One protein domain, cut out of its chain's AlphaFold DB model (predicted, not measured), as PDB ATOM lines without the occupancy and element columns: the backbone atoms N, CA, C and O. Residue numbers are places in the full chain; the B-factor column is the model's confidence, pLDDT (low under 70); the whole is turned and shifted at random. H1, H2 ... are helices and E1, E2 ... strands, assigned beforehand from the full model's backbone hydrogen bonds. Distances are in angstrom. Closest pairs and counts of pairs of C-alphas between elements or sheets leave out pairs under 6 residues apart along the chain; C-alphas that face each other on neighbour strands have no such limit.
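Overview. This is residues 56 to 65 and 80 to 153 of the 162 residues of the protein "Hypothetical protein" of Polarella glacialis (UniProt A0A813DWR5). Two short parallel strands, E1 and E2, make the middle of a small rounded body; H2 packs on the E1 side, H3 follows at the strands' ends, and H5 packs along H3. H4 sits beyond the first turn of H5, at the end of a long loop, and H1 is a separate short helix near the strands, away from the other helices. The printed part has 84 residues, in the order H1 E1 H2 E2 H3 H4 H5, and is mostly helix. It is compact, with a radius of gyration of the C-alphas of 12.8 A and spans of 33 by 29 by 28 A.

Arrangement. Begin at E1, residues 81 to 84, and E2, residues 104 to 107: they are parallel at 16 degrees, with N 84 and O 106 2.8 A apart, within hydrogen-bond range. H2, residues 90 to 100, completes a strand-helix-strand unit, two parallel strands joined through a helix, with a right-handed crossover; its closest C-alphas to E1 are Gln 93 and Ile 84, 6.6 A. H3, residues 109 to 117, touches H5, residues 143 to 152, closest at the C-alphas of Pro 109 and Val 145, 6.4 A. H4, residues 134 to 139, is close to H5 but not clearly touching, the closest C-alphas, Met 137 and Ile 143, being 6.3 A apart. H1, residues 56 to 62, is near E2 and apart from H2, H3, H4 and H5. In the five helices every O i to N i+4 pair is within hydrogen-bond range.

Along the chain. Find C-alpha 81 at (-45.800, 27.990, -35.942), where E1 begins. H2 runs 16.1 A; H5 runs 14.5 A to C-alpha 152 at (-31.990, 14.171, -32.490).

Size, cuts and confidence. Residues 66 to 79 are not printed, and C-alphas 65 and 80 stand 15.2 A apart across the cut. The link from H3 to H4 is long, 16 residues. Look for pLDDT under 70 at residues 56 to 65 and 100.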
ATOM      1  N   TRP A  56     -54.747  21.252 -35.119       46.56
ATOM      2  CA  TRP A  56     -53.581  21.199 -36.009       46.56
ATOM      3  C   TRP A  56     -53.944  21.397 -37.486       46.56
ATOM      4  O   TRP A  56     -53.135  21.928 -38.242       46.56
ATOM      5  N   ARG A  57     -55.168  21.024 -37.895       37.84
ATOM      6  CA  ARG A  57     -55.650  21.213 -39.276       37.84
ATOM      7  C   ARG A  57     -55.765  22.697 -39.674       37.84
ATOM      8  O   ARG A  57     -55.085  23.072 -40.622       37.84
ATOM      9  N   PRO A  58     -56.538  23.558 -38.976       42.28
ATOM     10  CA  PRO A  58     -56.658  24.965 -39.372       42.28
ATOM     11  C   PRO A  58     -55.335  25.736 -39.247       42.28
ATOM     12  O   PRO A  58     -55.053  26.593 -40.077       42.28
ATOM     13  N   ALA A  59     -54.490  25.405 -38.260       45.19
ATOM     14  CA  ALA A  59     -53.205  26.077 -38.056       45.19
ATOM     15  C   ALA A  59     -52.202  25.845 -39.204       45.19
ATOM     16  O   ALA A  59     -51.411  26.735 -39.509       45.19
ATOM     17  N   ALA A  60     -52.232  24.675 -39.851       45.28
ATOM     18  CA  ALA A  60     -51.411  24.410 -41.034       45.28
ATOM     19  C   ALA A  60     -51.890  25.208 -42.263       45.28
ATOM     20  O   ALA A  60     -51.074  25.649 -43.068       45.28
ATOM     21  N   GLU A  61     -53.203  25.416 -42.386       43.28
ATOM     22  CA  GLU A  61     -53.831  26.078 -43.533       43.28
ATOM     23  C   GLU A  61     -53.722  27.614 -43.443       43.28
ATOM     24  O   GLU A  61     -53.349  28.258 -44.425       43.28
ATOM     25  N   GLU A  62     -53.908  28.208 -42.252       45.31
ATOM     26  CA  GLU A  62     -53.722  29.656 -42.015       45.31
ATOM     27  C   GLU A  62     -52.286  30.112 -42.348       45.31
ATOM     28  O   GLU A  62     -52.094  31.213 -42.867       45.31
ATOM     29  N   LEU A  63     -51.277  29.246 -42.161       50.03
ATOM     30  CA  LEU A  63     -49.878  29.562 -42.483       50.03
ATOM     31  C   LEU A  63     -49.557  29.668 -43.978       50.03
ATOM     32  O   LEU A  63     -48.482  30.160 -44.324       50.03
ATOM     33  N   SER A  64     -50.463  29.245 -44.861       42.75
ATOM     34  CA  SER A  64     -50.309  29.459 -46.305       42.75
ATOM     35  C   SER A  64     -50.576  30.908 -46.731       42.75
ATOM     36  O   SER A  64     -50.076  31.337 -47.770       42.75
ATOM     37  N   SER A  65     -51.354  31.660 -45.942       39.78
ATOM     38  CA  SER A  65     -51.972  32.910 -46.401       39.78
ATOM     39  C   SER A  65     -51.133  34.179 -46.218       39.78
ATOM     40  O   SER A  65     -51.302  35.102 -47.009       39.78
ATOM     41  N   PRO A  80     -47.598  29.004 -31.704       74.50
ATOM     42  CA  PRO A  80     -46.624  29.647 -32.579       74.50
ATOM     43  C   PRO A  80     -46.022  28.625 -33.553       74.50
ATOM     44  O   PRO A  80     -45.321  27.692 -33.147       74.50
ATOM     45  N   VAL A  81     -46.297  28.824 -34.842       79.94
ATOM     46  CA  VAL A  81     -45.800  27.990 -35.942       79.94
ATOM     47  C   VAL A  81     -44.674  28.719 -36.684       79.94
ATOM     48  O   VAL A  81     -44.755  29.930 -36.883       79.94
ATOM     49  N   GLN A  82     -43.633  28.001 -37.112       84.06
ATOM     50  CA  GLN A  82     -42.518  28.568 -37.884       84.06
ATOM     51  C   GLN A  82     -42.219  27.743 -39.144       84.06
ATOM     52  O   GLN A  82     -41.893  26.556 -39.057       84.06
ATOM     53  N   CYS A  83     -42.236  28.405 -40.305       86.75
ATOM     54  CA  CYS A  83     -41.718  27.855 -41.560       86.75
ATOM     55  C   CYS A  83     -40.190  28.023 -41.654       86.75
ATOM     56  O   CYS A  83     -39.660  29.091 -41.334       86.75
ATOM     57  N   ILE A  84     -39.483  26.978 -42.098       87.88
ATOM     58  CA  ILE A  84     -38.014  26.898 -42.149       87.88
ATOM     59  C   ILE A  84     -37.566  26.332 -43.507       87.88
ATOM     60  O   ILE A  84     -37.603  25.128 -43.743       87.88
ATOM     61  N   TYR A  85     -37.138  27.197 -44.427       88.44
ATOM     62  CA  TYR A  85     -36.845  26.808 -45.813       88.44
ATOM     63  C   TYR A  85     -35.686  27.607 -46.430       88.44
ATOM     64  O   TYR A  85     -35.204  28.591 -45.857       88.44
ATOM     65  N   GLY A  86     -35.200  27.135 -47.584       84.12
ATOM     66  CA  GLY A  86     -34.146  27.780 -48.375       84.12
ATOM     67  C   GLY A  86     -34.584  29.107 -49.013       84.12
ATOM     68  O   GLY A  86     -35.715  29.546 -48.842       84.12
ATOM     69  N   GLY A  87     -33.674  29.779 -49.723       84.00
ATOM     70  CA  GLY A  87     -33.935  31.066 -50.398       84.00
ATOM     71  C   GLY A  87     -34.082  32.287 -49.473       84.00
ATOM     72  O   GLY A  87     -33.679  33.381 -49.848       84.00
ATOM     73  N   VAL A  88     -34.579  32.107 -48.246       86.25
ATOM     74  CA  VAL A  88     -34.804  33.178 -47.256       86.25
ATOM     75  C   VAL A  88     -33.615  33.306 -46.278       86.25
ATOM     76  O   VAL A  88     -33.017  32.278 -45.911       86.25
ATOM     77  N   PRO A  89     -33.250  34.527 -45.821       85.75
ATOM     78  CA  PRO A  89     -32.176  34.743 -44.849       85.75
ATOM     79  C   PRO A  89     -32.369  33.977 -43.531       85.75
ATOM     80  O   PRO A  89     -33.410  34.064 -42.881       85.75
ATOM     81  N   LYS A  90     -31.314  33.286 -43.065       86.38
ATOM     82  CA  LYS A  90     -31.335  32.558 -41.776       86.38
ATOM     83  C   LYS A  90     -31.676  33.465 -40.583       86.38
ATOM     84  O   LYS A  90     -32.282  32.997 -39.626       86.38
ATOM     85  N   TYR A  91     -31.289  34.743 -40.613       87.00
ATOM     86  CA  TYR A  91     -31.448  35.672 -39.483       87.00
ATOM     87  C   TYR A  91     -32.909  35.850 -39.037       87.00
ATOM     88  O   TYR A  91     -33.190  35.834 -37.840       87.00
ATOM     89  N   GLU A  92     -33.845  35.959 -39.979       83.94
ATOM     90  CA  GLU A  92     -35.264  36.169 -39.666       83.94
ATOM     91  C   GLU A  92     -35.899  34.904 -39.082       83.94
ATOM     92  O   GLU A  92     -36.560  34.970 -38.046       83.94
ATOM     93  N   GLN A  93     -35.587  33.741 -39.670       84.56
ATOM     94  CA  GLN A  93     -35.977  32.423 -39.155       84.56
ATOM     95  C   GLN A  93     -35.473  32.233 -37.708       84.56
ATOM     96  O   GLN A  93     -36.250  31.881 -36.821       84.56
ATOM     97  N   LYS A  94     -34.204  32.568 -37.423       86.44
ATOM     98  CA  LYS A  94     -33.641  32.554 -36.058       86.44
ATOM     99  C   LYS A  94     -34.367  33.500 -35.098       86.44
ATOM    100  O   LYS A  94     -34.605  33.136 -33.948       86.44
ATOM    101  N   LYS A  95     -34.698  34.716 -35.546       83.75
ATOM    102  CA  LYS A  95     -35.366  35.740 -34.727       83.75
ATOM    103  C   LYS A  95     -36.787  35.315 -34.338       83.75
ATOM    104  O   LYS A  95     -37.171  35.523 -33.188       83.75
ATOM    105  N   GLY A  96     -37.527  34.690 -35.257       79.44
ATOM    106  CA  GLY A  96     -38.844  34.102 -34.986       79.44
ATOM    107  C   GLY A  96     -38.776  33.016 -33.910       79.44
ATOM    108  O   GLY A  96     -39.424  33.143 -32.868       79.44
ATOM    109  N   ILE A  97     -37.904  32.019 -34.114       82.81
ATOM    110  CA  ILE A  97     -37.698  30.899 -33.180       82.81
ATOM    111  C   ILE A  97     -37.357  31.412 -31.774       82.81
ATOM    112  O   ILE A  97     -38.070  31.122 -30.813       82.81
ATOM    113  N   SER A  98     -36.286  32.202 -31.652       78.44
ATOM    114  CA  SER A  98     -35.736  32.618 -30.356       78.44
ATOM    115  C   SER A  98     -36.589  33.653 -29.617       78.44
ATOM    116  O   SER A  98     -36.526  33.721 -28.391       78.44
ATOM    117  N   GLY A  99     -37.370  34.473 -30.331       72.25
ATOM    118  CA  GLY A  99     -38.177  35.534 -29.722       72.25
ATOM    119  C   GLY A  99     -39.482  35.042 -29.092       72.25
ATOM    120  O   GLY A  99     -39.877  35.527 -28.034       72.25
ATOM    121  N   VAL A 100     -40.158  34.083 -29.734       68.25
ATOM    122  CA  VAL A 100     -41.512  33.645 -29.341       68.25
ATOM    123  C   VAL A 100     -41.521  32.226 -28.763       68.25
ATOM    124  O   VAL A 100     -42.394  31.907 -27.947       68.25
ATOM    125  N   GLY A 101     -40.546  31.393 -29.139       72.62
ATOM    126  CA  GLY A 101     -40.641  29.938 -29.048       72.62
ATOM    127  C   GLY A 101     -41.532  29.371 -30.157       72.62
ATOM    128  O   GLY A 101     -42.391  30.068 -30.694       72.62
ATOM    129  N   VAL A 102     -41.326  28.098 -30.487       80.12
ATOM    130  CA  VAL A 102     -42.046  27.380 -31.547       80.12
ATOM    131  C   VAL A 102     -42.724  26.167 -30.930       80.12
ATOM    132  O   VAL A 102     -42.072  25.426 -30.202       80.12
ATOM    133  N   ASP A 103     -44.006  25.960 -31.226       80.00
ATOM    134  CA  ASP A 103     -44.743  24.751 -30.835       80.00
ATOM    135  C   ASP A 103     -45.085  23.865 -32.060       80.00
ATOM    136  O   ASP A 103     -45.286  22.662 -31.901       80.00
ATOM    137  N   MET A 104     -45.055  24.411 -33.288       82.31
ATOM    138  CA  MET A 104     -45.186  23.667 -34.556       82.31
ATOM    139  C   MET A 104     -44.172  24.148 -35.611       82.31
ATOM    140  O   MET A 104     -43.893  25.339 -35.718       82.31
ATOM    141  N   CYS A 105     -43.644  23.244 -36.438       85.56
ATOM    142  CA  CYS A 105     -42.631  23.571 -37.445       85.56
ATOM    143  C   CYS A 105     -42.940  22.904 -38.791       85.56
ATOM    144  O   CYS A 105     -43.249  21.716 -38.827       85.56
ATOM    145  N   VAL A 106     -42.819  23.664 -39.884       87.62
ATOM    146  CA  VAL A 106     -42.867  23.166 -41.269       87.62
ATOM    147  C   VAL A 106     -41.520  23.485 -41.907       87.62
ATOM    148  O   VAL A 106     -41.106  24.646 -41.899       87.62
ATOM    149  N   ALA A 107     -40.792  22.486 -42.412       88.81
ATOM    150  CA  ALA A 107     -39.397  22.697 -42.794       88.81
ATOM    151  C   ALA A 107     -38.890  21.810 -43.933       88.81
ATOM    152  O   ALA A 107     -39.280  20.652 -44.043       88.81
ATOM    153  N   THR A 108     -37.930  22.324 -44.711       88.31
ATOM    154  CA  THR A 108     -37.122  21.483 -45.607       88.31
ATOM    155  C   THR A 108     -35.957  20.845 -44.828       88.31
ATOM    156  O   THR A 108     -35.310  21.547 -44.039       88.31
ATOM    157  N   PRO A 109     -35.636  19.544 -45.023       87.44
ATOM    158  CA  PRO A 109     -34.701  18.817 -44.154       87.44
ATOM    159  C   PRO A 109     -33.334  19.489 -43.973       87.44
ATOM    160  O   PRO A 109     -32.857  19.610 -42.848       87.44
ATOM    161  N   GLY A 110     -32.728  19.992 -45.056       88.88
ATOM    162  CA  GLY A 110     -31.420  20.654 -44.999       88.88
ATOM    163  C   GLY A 110     -31.408  21.918 -44.128       88.88
ATOM    164  O   GLY A 110     -30.563  22.053 -43.248       88.88
ATOM    165  N   ARG A 111     -32.384  22.825 -44.301       89.50
ATOM    166  CA  ARG A 111     -32.445  24.065 -43.501       89.50
ATOM    167  C   ARG A 111     -32.900  23.802 -42.058       89.50
ATOM    168  O   ARG A 111     -32.534  24.567 -41.167       89.50
ATOM    169  N   LEU A 112     -33.655  22.729 -41.809       90.50
ATOM    170  CA  LEU A 112     -33.953  22.282 -40.447       90.50
ATOM    171  C   LEU A 112     -32.691  21.774 -39.739       90.50
ATOM    172  O   LEU A 112     -32.418  22.188 -38.613       90.50
ATOM    173  N   GLN A 113     -31.910  20.919 -40.408       90.25
ATOM    174  CA  GLN A 113     -30.663  20.367 -39.879       90.25
ATOM    175  C   GLN A 113     -29.660  21.480 -39.542       90.25
ATOM    176  O   GLN A 113     -29.181  21.499 -38.408       90.25
ATOM    177  N   ASP A 114     -29.455  22.447 -40.450       90.44
ATOM    178  CA  ASP A 114     -28.668  23.671 -40.218       90.44
ATOM    179  C   ASP A 114     -29.002  24.325 -38.864       90.44
ATOM    180  O   ASP A 114     -28.132  24.534 -38.024       90.44
ATOM    181  N   LEU A 115     -30.279  24.648 -38.626       88.56
ATOM    182  CA  LEU A 115     -30.704  25.377 -37.424       88.56
ATOM    183  C   LEU A 115     -30.654  24.523 -36.146       88.56
ATOM    184  O   LEU A 115     -30.593  25.078 -35.046       88.56
ATOM    185  N   CYS A 116     -30.646  23.196 -36.284       88.94
ATOM    186  CA  CYS A 116     -30.406  22.272 -35.178       88.94
ATOM    187  C   CYS A 116     -28.909  22.157 -34.841       88.94
ATOM    188  O   CYS A 116     -28.560  22.103 -33.666       88.94
ATOM    189  N   ASP A 117     -28.023  22.127 -35.843       88.94
ATOM    190  CA  ASP A 117     -26.562  22.087 -35.640       88.94
ATOM    191  C   ASP A 117     -26.017  23.436 -35.144       88.94
ATOM    192  O   ASP A 117     -25.137  23.483 -34.288       88.94
ATOM    193  N   GLU A 118     -26.613  24.546 -35.585       88.44
ATOM    194  CA  GLU A 118     -26.368  25.893 -35.054       88.44
ATOM    195  C   GLU A 118     -26.964  26.114 -33.639       88.44
ATOM    196  O   GLU A 118     -26.861  27.213 -33.092       88.44
ATOM    197  N   GLY A 119     -27.605  25.099 -33.038       85.69
ATOM    198  CA  GLY A 119     -28.130  25.130 -31.666       85.69
ATOM    199  C   GLY A 119     -29.337  26.051 -31.437       85.69
ATOM    200  O   GLY A 119     -29.679  26.342 -30.290       85.69
ATOM    201  N   VAL A 120     -29.979  26.528 -32.509       86.94
ATOM    202  CA  VAL A 120     -31.122  27.458 -32.449       86.94
ATOM    203  C   VAL A 120     -32.431  26.719 -32.167       86.94
ATOM    204  O   VAL A 120     -33.298  27.250 -31.470       86.94
ATOM    205  N   LEU A 121     -32.573  25.501 -32.699       86.69
ATOM    206  CA  LEU A 121     -33.769  24.667 -32.581       86.69
ATOM    207  C   LEU A 121     -33.426  23.321 -31.920       86.69
ATOM    208  O   LEU A 121     -32.495  22.635 -32.332       86.69
ATOM    209  N   ASP A 122     -34.193  22.945 -30.894       85.19
ATOM    210  CA  ASP A 122     -33.989  21.725 -30.103       85.19
ATOM    211  C   ASP A 122     -35.118  20.709 -30.362       85.19
ATOM    212  O   ASP A 122     -36.257  20.891 -29.921       85.19
ATOM    213  N   LEU A 123     -34.797  19.627 -31.078       86.94
ATOM    214  CA  LEU A 123     -35.745  18.567 -31.444       86.94
ATOM    215  C   LEU A 123     -36.053  17.580 -30.301       86.94
ATOM    216  O   LEU A 123     -36.955  16.755 -30.450       86.94
ATOM    217  N   SER A 124     -35.375  17.661 -29.149       85.31
ATOM    218  CA  SER A 124     -35.499  16.670 -28.060       85.31
ATOM    219  C   SER A 124     -36.867  16.646 -27.351       85.31
ATOM    220  O   SER A 124     -37.129  15.760 -26.535       85.31
ATOM    221  N   TYR A 125     -37.768  17.572 -27.698       81.19
ATOM    222  CA  TYR A 125     -39.144  17.665 -27.189       81.19
ATOM    223  C   TYR A 125     -40.219  17.299 -28.227       81.19
ATOM    224  O   TYR A 125     -41.399  17.236 -27.876       81.19
ATOM    225  N   VAL A 126     -39.839  17.062 -29.489       84.75
ATOM    226  CA  VAL A 126     -40.779  16.791 -30.588       84.75
ATOM    227  C   VAL A 126     -41.389  15.398 -30.429       84.75
ATOM    228  O   VAL A 126     -40.674  14.404 -30.348       84.75
ATOM    229  N   GLN A 127     -42.721  15.323 -30.382       80.88
ATOM    230  CA  GLN A 127     -43.463  14.063 -30.207       80.88
ATOM    231  C   GLN A 127     -43.941  13.446 -31.529       80.88
ATOM    232  O   GLN A 127     -44.138  12.237 -31.598       80.88
ATOM    233  N   TYR A 128     -44.133  14.272 -32.558       81.50
ATOM    234  CA  TYR A 128     -44.696  13.884 -33.848       81.50
ATOM    235  C   TYR A 128     -43.821  14.444 -34.967       81.50
ATOM    236  O   TYR A 128     -43.437  15.611 -34.924       81.50
ATOM    237  N   LEU A 129     -43.527  13.612 -35.962       85.62
ATOM    238  CA  LEU A 129     -42.842  13.990 -37.192       85.62
ATOM    239  C   LEU A 129     -43.701  13.515 -38.362       85.62
ATOM    240  O   LEU A 129     -43.957  12.318 -38.487       85.62
ATOM    241  N   CYS A 130     -44.127  14.449 -39.203       86.19
ATOM    242  CA  CYS A 130     -44.721  14.150 -40.499       86.19
ATOM    243  C   CYS A 130     -43.635  14.313 -41.567       86.19
ATOM    244  O   CYS A 130     -42.868  15.275 -41.521       86.19
ATOM    245  N   LEU A 131     -43.566  13.372 -42.505       84.62
ATOM    246  CA  LEU A 131     -42.666  13.414 -43.655       84.62
ATOM    247  C   LEU A 131     -43.541  13.415 -44.904       84.62
ATOM    248  O   LEU A 131     -44.082  12.371 -45.264       84.62
ATOM    249  N   ASP A 132     -43.722  14.588 -45.507       83.69
ATOM    250  CA  ASP A 132     -44.474  14.699 -46.757       83.69
ATOM    251  C   ASP A 132     -43.612  14.244 -47.940       83.69
ATOM    252  O   ASP A 132     -42.389  14.394 -47.912       83.69
ATOM    253  N   GLU A 133     -44.249  13.621 -48.930       84.81
ATOM    254  CA  GLU A 133     -43.621  13.043 -50.132       84.81
ATOM    255  C   GLU A 133     -42.302  12.295 -49.850       84.81
ATOM    256  O   GLU A 133     -41.289  12.482 -50.530       84.81
ATOM    257  N   ALA A 134     -42.316  11.438 -48.820       79.00
ATOM    258  CA  ALA A 134     -41.128  10.781 -48.274       79.00
ATOM    259  C   ALA A 134     -40.249  10.099 -49.338       79.00
ATOM    260  O   ALA A 134     -39.027  10.221 -49.271       79.00
ATOM    261  N   ASP A 135     -40.852   9.467 -50.347       81.25
ATOM    262  CA  ASP A 135     -40.143   8.807 -51.449       81.25
ATOM    263  C   ASP A 135     -39.306   9.801 -52.276       81.25
ATOM    264  O   ASP A 135     -38.128   9.559 -52.531       81.25
ATOM    265  N   ARG A 136     -39.839  10.998 -52.569       80.62
ATOM    266  CA  ARG A 136     -39.078  12.071 -53.240       80.62
ATOM    267  C   ARG A 136     -37.915  12.572 -52.383       80.62
ATOM    268  O   ARG A 136     -36.895  13.002 -52.918       80.62
ATOM    269  N   MET A 137     -38.033  12.523 -51.052       76.81
ATOM    270  CA  MET A 137     -36.909  12.828 -50.157       76.81
ATOM    271  C   MET A 137     -35.832  11.732 -50.153       76.81
ATOM    272  O   MET A 137     -34.679  12.040 -49.841       76.81
ATOM    273  N   LEU A 138     -36.161  10.489 -50.529       76.50
ATOM    274  CA  LEU A 138     -35.162   9.454 -50.818       76.50
ATOM    275  C   LEU A 138     -34.438   9.773 -52.132       76.50
ATOM    276  O   LEU A 138     -33.209   9.841 -52.132       76.50
ATOM    277  N   ASP A 139     -35.188  10.056 -53.203       79.00
ATOM    278  CA  ASP A 139     -34.651  10.358 -54.540       79.00
ATOM    279  C   ASP A 139     -33.728  11.589 -54.548       79.00
ATOM    280  O   ASP A 139     -32.687  11.598 -55.204       79.00
ATOM    281  N   MET A 140     -34.066  12.625 -53.770       78.50
ATOM    282  CA  MET A 140     -33.231  13.823 -53.584       78.50
ATOM    283  C   MET A 140     -32.019  13.606 -52.654       78.50
ATOM    284  O   MET A 140     -31.279  14.550 -52.380       78.50
ATOM    285  N   GLY A 141     -31.811  12.397 -52.122       83.81
ATOM    286  CA  GLY A 141     -30.694  12.073 -51.227       83.81
ATOM    287  C   GLY A 141     -30.822  12.620 -49.798       83.81
ATOM    288  O   GLY A 141     -29.879  12.514 -49.014       83.81
ATOM    289  N   PHE A 142     -31.975  13.172 -49.401       84.31
ATOM    290  CA  PHE A 142     -32.180  13.710 -48.047       84.31
ATOM    291  C   PHE A 142     -32.332  12.631 -46.965       84.31
ATOM    292  O   PHE A 142     -32.376  12.968 -45.783       84.31
ATOM    293  N   ILE A 143     -32.369  11.346 -47.332       85.81
ATOM    294  CA  ILE A 143     -32.512  10.213 -46.409       85.81
ATOM    295  C   ILE A 143     -31.557  10.276 -45.204       85.81
ATOM    296  O   ILE A 143     -31.993  10.069 -44.072       85.81
ATOM    297  N   ASP A 144     -30.282  10.625 -45.388       88.56
ATOM    298  CA  ASP A 144     -29.327  10.679 -44.271       88.56
ATOM    299  C   ASP A 144     -29.500  11.927 -43.391       88.56
ATOM    300  O   ASP A 144     -29.305  11.859 -42.176       88.56
ATOM    301  N   VAL A 145     -29.996  13.031 -43.962       88.06
ATOM    302  CA  VAL A 145     -30.420  14.220 -43.203       88.06
ATOM    303  C   VAL A 145     -31.656  13.895 -42.358       88.06
ATOM    304  O   VAL A 145     -31.695  14.209 -41.170       88.06
ATOM    305  N   VAL A 146     -32.643  13.194 -42.926       88.81
ATOM    306  CA  VAL A 146     -33.854  12.755 -42.212       88.81
ATOM    307  C   VAL A 146     -33.508  11.758 -41.096       88.81
ATOM    308  O   VAL A 146     -34.000  11.911 -39.977       88.81
ATOM    309  N   LYS A 147     -32.595  10.802 -41.329       88.25
ATOM    310  CA  LYS A 147     -32.056   9.921 -40.270       88.25
ATOM    311  C   LYS A 147     -31.385  10.721 -39.146       88.25
ATOM    312  O   LYS A 147     -31.620  10.421 -37.977       88.25
ATOM    313  N   ALA A 148     -30.574  11.732 -39.473       89.25
ATOM    314  CA  ALA A 148     -29.903  12.572 -38.479       89.25
ATOM    315  C   ALA A 148     -30.900  13.391 -37.635       89.25
ATOM    316  O   ALA A 148     -30.764  13.453 -36.412       89.25
ATOM    317  N   LEU A 149     -31.939  13.948 -38.265       88.38
ATOM    318  CA  LEU A 149     -33.033  14.659 -37.595       88.38
ATOM    319  C   LEU A 149     -33.816  13.736 -36.645       88.38
ATOM    320  O   LEU A 149     -34.004  14.075 -35.478       88.38
ATOM    321  N   ILE A 150     -34.190  12.532 -37.096       88.12
ATOM    322  CA  ILE A 150     -34.830  11.504 -36.253       88.12
ATOM    323  C   ILE A 150     -33.899  11.075 -35.103       88.12
ATOM    324  O   ILE A 150     -34.359  10.839 -33.988       88.12
ATOM    325  N   GLY A 151     -32.583  11.033 -35.330       87.44
ATOM    326  CA  GLY A 151     -31.579  10.756 -34.298       87.44
ATOM    327  C   GLY A 151     -31.493  11.812 -33.186       87.44
ATOM    328  O   GLY A 151     -31.088  11.476 -32.072       87.44
ATOM    329  N   LYS A 152     -31.901  13.061 -33.463       86.38
ATOM    330  CA  LYS A 152     -31.990  14.171 -32.490       86.38
ATOM    331  C   LYS A 152     -33.320  14.205 -31.724       86.38
ATOM    332  O   LYS A 152     -33.409  14.860 -30.686       86.38
ATOM    333  N   MET A 153     -34.353  13.528 -32.224       86.12
ATOM    334  CA  MET A 153     -35.663  13.447 -31.575       86.12
ATOM    335  C   MET A 153     -35.646  12.506 -30.358       86.12
ATOM    336  O   MET A 153     -34.824  11.584 -30.284       86.12
TER     337      MET A 153